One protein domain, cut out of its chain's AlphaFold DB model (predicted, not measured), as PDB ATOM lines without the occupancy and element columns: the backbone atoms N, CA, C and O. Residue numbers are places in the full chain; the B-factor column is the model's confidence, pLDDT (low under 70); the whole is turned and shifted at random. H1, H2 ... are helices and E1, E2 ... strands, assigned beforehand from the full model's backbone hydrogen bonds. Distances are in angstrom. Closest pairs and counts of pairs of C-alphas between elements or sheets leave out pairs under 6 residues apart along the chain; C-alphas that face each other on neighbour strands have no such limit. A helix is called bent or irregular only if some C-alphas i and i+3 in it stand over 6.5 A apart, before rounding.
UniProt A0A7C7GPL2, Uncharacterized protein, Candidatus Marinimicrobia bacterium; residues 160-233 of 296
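What this domain is: This is residues 160 to 233 of the 296 residues of an uncharacterized protein of Candidatus Marinimicrobia bacterium (UniProt A0A7C7GPL2). Two long, bent strands, E1 and E3, make a twisted ribbon, widened toward one end by the shorter E2, with helix H1 over one face. The printed part has 74 residues, with named elements in the order E1, E2, H1, E3; the sheet E2 E1 E3 is antiparallel, the class mostly strand. It is only just extended, close to loose: radius of gyration of the C-alphas 17.2 A, spans 60 by 23 by 14 A.

Where its parts are: E1, residues 160 to 176, begins at C-alpha (94.707, 144.349, 125.046) and measures 42.8 A. E2 is residues 188 to 195, 22.5 A; H1 is residues 196 to 206, 15.7 A. E3, residues 211 to 232, 45.5 A, bends by 98 degrees at residue 214 and ends at C-alpha (87.505, 144.821, 131.291).

How they stand to each other: Within hydrogen-bond range are N 161 and O 228 of E1 and E3, 3.0 A, and N 170 and O 194 of the hairpin E1 and E2, 2.8 A. H1 is on the sheet, two layers; its closest C-alphas to E1 are Ser 196 and Lys 168, 5.6 A. E2, H1 and E3 form a split strand-helix-strand unit, E1 between its same-way strands, with a right-handed crossover. In H1, 5 of 7 O i to N i+4 pairs are within range.

The domain as a whole: The farthest C-alphas, Asn 183 and Arg 233, are 60.7 A apart. The printed part has no cut; the link E1 to E2 is long, 11 residues. The pLDDT is under 70 at residues 207 to 209 and 230 to 233.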
ATOM      1  N   VAL A 160      94.254 144.767 126.372       77.12
ATOM      2  CA  VAL A 160      94.707 144.349 125.046       77.12
ATOM      3  C   VAL A 160      94.921 142.846 125.071       77.12
ATOM      4  O   VAL A 160      95.674 142.338 125.899       77.12
ATOM      5  N   ARG A 161      94.271 142.124 124.157       75.44
ATOM      6  CA  ARG A 161      94.526 140.697 123.934       75.44
ATOM      7  C   ARG A 161      94.911 140.449 122.487       75.44
ATOM      8  O   ARG A 161      94.509 141.180 121.587       75.44
ATOM      9  N   LYS A 162      95.731 139.426 122.279       81.81
ATOM     10  CA  LYS A 162      96.070 138.922 120.952       81.81
ATOM     11  C   LYS A 162      95.220 137.690 120.712       81.81
ATOM     12  O   LYS A 162      95.477 136.658 121.326       81.81
ATOM     13  N   ASP A 163      94.233 137.818 119.842       75.38
ATOM     14  CA  ASP A 163      93.365 136.708 119.475       75.38
ATOM     15  C   ASP A 163      93.861 136.120 118.152       75.38
ATOM     16  O   ASP A 163      94.216 136.848 117.224       75.38
ATOM     17  N   THR A 164      93.917 134.790 118.073       78.38
ATOM     18  CA  THR A 164      94.134 134.096 116.798       78.38
ATOM     19  C   THR A 164      92.769 133.863 116.179       78.38
ATOM     20  O   THR A 164      91.940 133.167 116.765       78.38
ATOM     21  N   ILE A 165      92.526 134.488 115.035       76.56
ATOM     22  CA  ILE A 165      91.262 134.372 114.318       76.56
ATOM     23  C   ILE A 165      91.468 133.380 113.180       76.56
ATOM     24  O   ILE A 165      92.387 133.529 112.373       76.56
ATOM     25  N   GLU A 166      90.619 132.354 113.142       80.00
ATOM     26  CA  GLU A 166      90.539 131.415 112.028       80.00
ATOM     27  C   GLU A 166      89.495 131.928 111.033       80.00
ATOM     28  O   GLU A 166      88.289 131.893 111.287       80.00
ATOM     29  N   ASP A 167      89.972 132.399 109.888       80.44
ATOM     30  CA  ASP A 167      89.148 132.920 108.812       80.44
ATOM     31  C   ASP A 167      89.053 131.941 107.644       80.44
ATOM     32  O   ASP A 167      89.965 131.173 107.324       80.44
ATOM     33  N   LYS A 168      87.929 132.023 106.936       85.38
ATOM     34  CA  LYS A 168      87.701 131.297 105.689       85.38
ATOM     35  C   LYS A 168      87.986 132.229 104.511       85.38
ATOM     36  O   LYS A 168      87.335 133.267 104.371       85.38
ATOM     37  N   ILE A 169      88.946 131.867 103.663       88.06
ATOM     38  CA  ILE A 169      89.275 132.590 102.430       88.06
ATOM     39  C   ILE A 169      88.658 131.845 101.248       88.06
ATOM     40  O   ILE A 169      88.844 130.642 101.072       88.06
ATOM     41  N   PHE A 170      87.916 132.574 100.425       87.69
ATOM     42  CA  PHE A 170      87.382 132.096  99.161       87.69
ATOM     43  C   PHE A 170      88.312 132.497  98.021       87.69
ATOM     44  O   PHE A 170      88.677 133.667  97.901       87.69
ATOM     45  N   SER A 171      88.648 131.540  97.160       88.62
ATOM     46  CA  SER A 171      89.149 131.835  95.822       88.62
ATOM     47  C   SER A 171      87.936 132.058  94.922       88.62
ATOM     48  O   SER A 171      87.188 131.128  94.613       88.62
ATOM     49  N   VAL A 172      87.673 133.315  94.592       88.94
ATOM     50  CA  VAL A 172      86.516 133.761  93.820       88.94
ATOM     51  C   VAL A 172      86.918 133.932  92.367       88.94
ATOM     52  O   VAL A 172      87.899 134.610  92.079       88.94
ATOM     53  N   VAL A 173      86.130 133.362  91.461       89.19
ATOM     54  CA  VAL A 173      86.276 133.571  90.021       89.19
ATOM     55  C   VAL A 173      85.513 134.826  89.629       89.19
ATOM     56  O   VAL A 173      84.307 134.944  89.885       89.19
ATOM     57  N   VAL A 174      86.230 135.746  89.002       88.25
ATOM     58  CA  VAL A 174      85.708 136.987  88.445       88.25
ATOM     59  C   VAL A 174      85.906 136.940  86.942       88.25
ATOM     60  O   VAL A 174      86.979 136.594  86.461       88.25
ATOM     61  N   GLU A 175      84.858 137.273  86.207       86.88
ATOM     62  CA  GLU A 175      84.907 137.426  84.760       86.88
ATOM     63  C   GLU A 175      85.000 138.907  84.432       86.88
ATOM     64  O   GLU A 175      84.100 139.659  84.792       86.88
ATOM     65  N   ASP A 176      86.059 139.333  83.760       83.62
ATOM     66  CA  ASP A 176      86.173 140.696  83.261       83.62
ATOM     67  C   ASP A 176      85.759 140.766  81.785       83.62
ATOM     68  O   ASP A 176      86.205 139.982  80.942       83.62
ATOM     69  N   ARG A 177      84.881 141.725  81.492       84.38
ATOM     70  CA  ARG A 177      84.339 142.046  80.171       84.38
ATOM     71  C   ARG A 177      84.738 143.454  79.718       84.38
ATOM     72  O   ARG A 177      84.071 144.043  78.871       84.38
ATOM     73  N   SER A 178      85.780 144.032  80.315       78.69
ATOM     74  CA  SER A 178      86.201 145.416  80.086       78.69
ATOM     75  C   SER A 178      86.646 145.722  78.651       78.69
ATOM     76  O   SER A 178      86.460 146.858  78.215       78.69
ATOM     77  N   GLU A 179      87.190 144.745  77.916       78.56
ATOM     78  CA  GLU A 179      87.685 144.935  76.544       78.56
ATOM     79  C   GLU A 179      86.555 145.031  75.502       78.56
ATOM     80  O   GLU A 179      86.515 145.993  74.734       78.56
ATOM     81  N   ASP A 180      85.625 144.069  75.484       78.75
ATOM     82  CA  ASP A 180      84.420 144.106  74.643       78.75
ATOM     83  C   ASP A 180      83.260 143.349  75.330       78.75
ATOM     84  O   ASP A 180      83.237 142.112  75.336       78.75
ATOM     85  N   PRO A 181      82.284 144.065  75.922       76.69
ATOM     86  CA  PRO A 181      81.173 143.450  76.645       76.69
ATOM     87  C   PRO A 181      80.270 142.558  75.792       76.69
ATOM     88  O   PRO A 181      79.637 141.655  76.335       76.69
ATOM     89  N   ASP A 182      80.218 142.786  74.477       78.88
ATOM     90  CA  ASP A 182      79.299 142.096  73.569       78.88
ATOM     91  C   ASP A 182      79.954 140.889  72.874       78.88
ATOM     92  O   ASP A 182      79.272 140.087  72.227       78.88
ATOM     93  N   ASN A 183      81.271 140.712  73.034       82.31
ATOM     94  CA  ASN A 183      82.029 139.625  72.427       82.31
ATOM     95  C   ASN A 183      82.599 138.656  73.472       82.31
ATOM     96  O   ASN A 183      83.676 138.859  74.020       82.31
ATOM     97  N   SER A 184      81.935 137.515  73.656       78.12
ATOM     98  CA  SER A 184      82.376 136.472  74.601       78.12
ATOM     99  C   SER A 184      83.785 135.900  74.374       78.12
ATOM    100  O   SER A 184      84.304 135.217  75.250       78.12
ATOM    101  N   ALA A 185      84.417 136.158  73.222       79.06
ATOM    102  CA  ALA A 185      85.779 135.705  72.943       79.06
ATOM    103  C   ALA A 185      86.873 136.570  73.600       79.06
ATOM    104  O   ALA A 185      88.022 136.134  73.644       79.06
ATOM    105  N   THR A 186      86.542 137.775  74.080       78.44
ATOM    106  CA  THR A 186      87.480 138.685  74.768       78.44
ATOM    107  C   THR A 186      87.337 138.639  76.290       78.44
ATOM    108  O   THR A 186      88.158 139.209  77.003       78.44
ATOM    109  N   TRP A 187      86.312 137.953  76.810       83.62
ATOM    110  CA  TRP A 187      86.093 137.834  78.250       83.62
ATOM    111  C   TRP A 187      87.164 136.950  78.877       83.62
ATOM    112  O   TRP A 187      87.445 135.850  78.393       83.62
ATOM    113  N   PHE A 188      87.735 137.410  79.987       83.25
ATOM    114  CA  PHE A 188      88.738 136.653  80.722       83.25
ATOM    115  C   PHE A 188      88.272 136.355  82.139       83.25
ATOM    116  O   PHE A 188      87.605 137.162  82.781       83.25
ATOM    117  N   MET A 189      88.634 135.171  82.626       86.00
ATOM    118  CA  MET A 189      88.358 134.753  83.995       86.00
ATOM    119  C   MET A 189      89.643 134.822  84.807       86.00
ATOM    120  O   MET A 189      90.646 134.221  84.425       86.00
ATOM    121  N   ASP A 190      89.587 135.519  85.934       83.12
ATOM    122  CA  ASP A 190      90.664 135.578  86.915       83.12
ATOM    123  C   ASP A 190      90.166 135.116  88.289       83.12
ATOM    124  O   ASP A 190      88.967 135.106  88.584       83.12
ATOM    125  N   THR A 191      91.095 134.704  89.142       86.88
ATOM    126  CA  THR A 191      90.822 134.263  90.507       86.88
ATOM    127  C   THR A 191      91.351 135.275  91.510       86.88
ATOM    128  O   THR A 191      92.532 135.609  91.504       86.88
ATOM    129  N   SER A 192      90.497 135.715  92.429       85.62
ATOM    130  CA  SER A 192      90.863 136.617  93.521       85.62
ATOM    131  C   SER A 192      90.615 135.966  94.879       85.62
ATOM    132  O   SER A 192      89.667 135.200  95.047       85.62
ATOM    133  N   PHE A 193      91.456 136.266  95.868       86.75
ATOM    134  CA  PHE A 193      91.336 135.722  97.223       86.75
ATOM    135  C   PHE A 193      90.642 136.725  98.141       86.75
ATOM    136  O   PHE A 193      91.169 137.806  98.402       86.75
ATOM    137  N   ILE A 194      89.467 136.363  98.656       86.06
ATOM    138  CA  ILE A 194      88.642 137.237  99.498       86.06
ATOM    139  C   ILE A 194      88.214 136.501 100.763       86.06
ATOM    140  O   ILE A 194      87.823 135.337 100.731       86.06
ATOM    141  N   ARG A 195      88.251 137.203 101.894       83.06
ATOM    142  CA  ARG A 195      87.756 136.701 103.179       83.06
ATOM    143  C   ARG A 195      86.226 136.581 103.175       83.06
ATOM    144  O   ARG A 195      85.532 137.383 102.549       83.06
ATOM    145  N   SER A 196      85.682 135.585 103.870       83.44
ATOM    146  CA  SER A 196      84.253 135.264 103.817       83.44
ATOM    147  C   SER A 196      83.311 136.393 104.246       83.44
ATOM    148  O   SER A 196      82.254 136.561 103.644       83.44
ATOM    149  N   ASP A 197      83.695 137.174 105.254       80.50
ATOM    150  CA  ASP A 197      82.972 138.354 105.757       80.50
ATOM    151  C   ASP A 197      82.883 139.492 104.720       80.50
ATOM    152  O   ASP A 197      81.894 140.221 104.665       80.50
ATOM    153  N   LYS A 198      83.889 139.618 103.847       84.31
ATOM    154  CA  LYS A 198      83.982 140.664 102.819       84.31
ATOM    155  C   LYS A 198      83.404 140.256 101.470       84.31
ATOM    156  O   LYS A 198      83.293 141.103 100.587       84.31
ATOM    157  N   LEU A 199      82.986 139.001 101.299       84.69
ATOM    158  CA  LEU A 199      82.453 138.499 100.030       84.69
ATOM    159  C   LEU A 199      81.238 139.305  99.544       84.69
ATOM    160  O   LEU A 199      81.124 139.579  98.352       84.69
ATOM    161  N   ALA A 200      80.335 139.687 100.450       84.69
ATOM    162  CA  ALA A 200      79.137 140.448 100.096       84.69
ATOM    163  C   ALA A 200      79.485 141.842  99.550       84.69
ATOM    164  O   ALA A 200      78.985 142.239  98.500       84.69
ATOM    165  N   LEU A 201      80.399 142.547 100.224       82.62
ATOM    166  CA  LEU A 201      80.896 143.852  99.785       82.62
ATOM    167  C   LEU A 201      81.675 143.742  98.471       82.62
ATOM    168  O   LEU A 201      81.504 144.573  97.586       82.62
ATOM    169  N   PHE A 202      82.485 142.694  98.322       83.62
ATOM    170  CA  PHE A 202      83.237 142.439  97.097       83.62
ATOM    171  C   PHE A 202      82.307 142.218  95.896       83.62
ATOM    172  O   PHE A 202      82.469 142.873  94.869       83.62
ATOM    173  N   LYS A 203      81.271 141.380  96.041       83.25
ATOM    174  CA  LYS A 203      80.246 141.179  95.001       83.25
ATOM    175  C   LYS A 203      79.556 142.484  94.612       83.25
ATOM    176  O   LYS A 203      79.405 142.749  93.427       83.25
ATOM    177  N   ALA A 204      79.188 143.302  95.597       82.31
ATOM    178  CA  ALA A 204      78.582 144.606  95.344       82.31
ATOM    179  C   ALA A 204      79.540 145.571  94.621       82.31
ATOM    180  O   ALA A 204      79.098 146.361  93.796       82.31
ATOM    181  N   SER A 205      80.847 145.498  94.899       77.94
ATOM    182  CA  SER A 205      81.848 146.335  94.223       77.94
ATOM    183  C   SER A 205      82.085 145.939  92.765       77.94
ATOM    184  O   SER A 205      82.356 146.810  91.947       77.94
ATOM    185  N   LEU A 206      81.947 144.651  92.434       75.12
ATOM    186  CA  LEU A 206      82.127 144.147  91.072       75.12
ATOM    187  C   LEU A 206      81.033 144.651  90.127       75.12
ATOM    188  O   LEU A 206      81.348 145.040  89.015       75.12
ATOM    189  N   ASP A 207      79.791 144.775  90.601       65.06
ATOM    190  CA  ASP A 207      78.622 145.214  89.814       65.06
ATOM    191  C   ASP A 207      78.701 146.678  89.304       65.06
ATOM    192  O   ASP A 207      77.782 147.188  88.673       65.06
ATOM    193  N   THR A 208      79.796 147.390  89.598       63.00
ATOM    194  CA  THR A 208      80.052 148.776  89.156       63.00
ATOM    195  C   THR A 208      81.136 148.876  88.075       63.00
ATOM    196  O   THR A 208      81.217 149.880  87.368       63.00
ATOM    197  N   PHE A 209      81.972 147.852  87.928       59.75
ATOM    198  CA  PHE A 209      83.031 147.771  86.923       59.75
ATOM    199  C   PHE A 209      82.631 146.657  85.946       59.75
ATOM    200  O   PHE A 209      81.812 145.825  86.305       59.75
ATOM    201  N   ASN A 210      83.126 146.600  84.709       70.75
ATOM    202  CA  ASN A 210      82.710 145.590  83.707       70.75
ATOM    203  C   ASN A 210      83.100 144.128  84.072       70.75
ATOM    204  O   ASN A 210      83.260 143.283  83.198       70.75
ATOM    205  N   SER A 211      83.260 143.833  85.360       77.19
ATOM    206  CA  SER A 211      83.679 142.594  85.986       77.19
ATOM    207  C   SER A 211      82.529 141.953  86.765       77.19
ATOM    208  O   SER A 211      81.953 142.578  87.650       77.19
ATOM    209  N   TYR A 212      82.230 140.686  86.510       81.44
ATOM    210  CA  TYR A 212      81.120 139.967  87.124       81.44
ATOM    211  C   TYR A 212      81.609 138.833  88.019       81.44
ATOM    212  O   TYR A 212      82.545 138.102  87.700       81.44
ATOM    213  N   TYR A 213      80.936 138.653  89.153       84.19
ATOM    214  CA  TYR A 213      81.141 137.479  89.996       84.19
ATOM    215  C   TYR A 213      80.580 136.232  89.299       84.19
ATOM    216  O   TYR A 213      79.391 136.187  88.983       84.19
ATOM    217  N   VAL A 214      81.409 135.198  89.134       85.19
ATOM    218  CA  VAL A 214      80.990 133.918  88.538       85.19
ATOM    219  C   VAL A 214      80.719 132.878  89.620       85.19
ATOM    220  O   VAL A 214      79.672 132.232  89.634       85.19
ATOM    221  N   GLY A 215      81.647 132.710  90.563       85.69
ATOM    222  CA  GLY A 215      81.559 131.636  91.547       85.69
ATOM    223  C   GLY A 215      82.745 131.571  92.498       85.69
ATOM    224  O   GLY A 215      83.653 132.394  92.445       85.69
ATOM    225  N   ILE A 216      82.735 130.573  93.378       88.19
ATOM    226  CA  ILE A 216      83.862 130.242  94.258       88.19
ATOM    227  C   ILE A 216      84.512 128.982  93.688       88.19
ATOM    228  O   ILE A 216      83.845 127.955  93.581       88.19
ATOM    229  N   ALA A 217      85.786 129.075  93.306       86.69
ATOM    230  CA  ALA A 217      86.569 127.955  92.791       86.69
ATOM    231  C   ALA A 217      87.077 127.054  93.920       86.69
ATOM    232  O   ALA A 217      87.037 125.832  93.801       86.69
ATOM    233  N   ASP A 218      87.535 127.661  95.014       86.62
ATOM    234  CA  ASP A 218      88.082 126.937  96.156       86.62
ATOM    235  C   ASP A 218      87.838 127.690  97.464       86.62
ATOM    236  O   ASP A 218      87.538 128.889  97.493       86.62
ATOM    237  N   THR A 219      87.956 126.967  98.568       86.56
ATOM    238  CA  THR A 219      87.918 127.522  99.905       86.56
ATOM    239  C   THR A 219      89.080 127.001 100.741       86.56
ATOM    240  O   THR A 219      89.150 125.813 101.048       86.56
ATOM    241  N   SER A 220      89.897 127.923 101.240       86.12
ATOM    242  CA  SER A 220      90.948 127.641 102.210       86.12
ATOM    243  C   SER A 220      90.651 128.267 103.575       86.12
ATOM    244  O   SER A 220      89.809 129.157 103.726       86.12
ATOM    245  N   LYS A 221      91.332 127.756 104.600       85.38
ATOM    246  CA  LYS A 221      91.348 128.330 105.948       85.38
ATOM    247  C   LYS A 221      92.660 129.083 106.134       85.38
ATOM    248  O   LYS A 221      93.702 128.603 105.692       85.38
ATOM    249  N   SER A 222      92.597 130.246 106.764       81.62
ATOM    250  CA  SER A 222      93.758 131.058 107.111       81.62
ATOM    251  C   SER A 222      93.652 131.476 108.564       81.62
ATOM    252  O   SER A 222      92.578 131.836 109.028       81.62
ATOM    253  N   GLU A 223      94.780 131.478 109.258       80.50
ATOM    254  CA  GLU A 223      94.874 131.982 110.621       80.50
ATOM    255  C   GLU A 223      95.731 133.240 110.623       80.50
ATOM    256  O   GLU A 223      96.790 133.288 109.991       80.50
ATOM    257  N   HIS A 224      95.292 134.265 111.344       79.56
ATOM    258  CA  HIS A 224      96.138 135.412 111.644       79.56
ATOM    259  C   HIS A 224      95.862 135.935 113.051       79.56
ATOM    260  O   HIS A 224      94.812 135.695 113.645       79.56
ATOM    261  N   VAL A 225      96.855 136.630 113.604       79.62
ATOM    262  CA  VAL A 225      96.780 137.193 114.952       79.62
ATOM    263  C   VAL A 225      96.330 138.641 114.849       79.62
ATOM    264  O   VAL A 225      97.024 139.462 114.247       79.62
ATOM    265  N   GLU A 226      95.198 138.962 115.465       74.81
ATOM    266  CA  GLU A 226      94.724 140.335 115.613       74.81
ATOM    267  C   GLU A 226      94.905 140.812 117.052       74.81
ATOM    268  O   GLU A 226      94.735 140.068 118.021       74.81
ATOM    269  N   VAL A 227      95.270 142.086 117.191       76.56
ATOM    270  CA  VAL A 227      95.286 142.765 118.485       76.56
ATOM    271  C   VAL A 227      93.892 143.332 118.716       76.56
ATOM    272  O   VAL A 227      93.467 144.246 118.013       76.56
ATOM    273  N   VAL A 228      93.187 142.782 119.697       71.38
ATOM    274  CA  VAL A 228      91.834 143.190 120.063       71.38
ATOM    275  C   VAL A 228      91.900 144.015 121.341       71.38
ATOM    276  O   VAL A 228      92.349 143.546 122.392       71.38
ATOM    277  N   HIS A 229      91.434 145.257 121.242       70.25
ATOM    278  CA  HIS A 229      91.184 146.111 122.393       70.25
ATOM    279  C   HIS A 229      89.823 145.748 122.986       70.25
ATOM    280  O   HIS A 229      88.824 145.698 122.268       70.25
ATOM    281  N   TYR A 230      89.782 145.492 124.287       64.75
ATOM    282  CA  TYR A 230      88.540 145.248 125.013       64.75
ATOM    283  C   TYR A 230      88.568 146.017 126.326       64.75
ATOM    284  O   TYR A 230      89.636 146.274 126.869       64.75
ATOM    285  N   TYR A 231      87.399 146.388 126.832       64.94
ATOM    286  CA  TYR A 231      87.285 146.950 128.170       64.94
ATOM    287  C   TYR A 231      87.002 145.812 129.141       64.94
ATOM    288  O   TYR A 231      86.064 145.036 128.931       64.94
ATOM    289  N   ASP A 232      87.836 145.683 130.169       65.25
ATOM    290  CA  ASP A 232      87.505 144.821 131.291       65.25
ATOM    291  C   ASP A 232      86.322 145.435 132.042       65.25
ATOM    292  O   ASP A 232      86.291 146.641 132.301       65.25
ATOM    293  N   ARG A 233      85.310 144.617 132.329       68.06
ATOM    294  CA  ARG A 233      84.042 145.097 132.882       68.06
ATOM    295  C   ARG A 233      84.233 145.393 134.363       68.06
ATOM    296  O   ARG A 233      84.132 144.495 135.190       68.06
TER     297      ARG A 233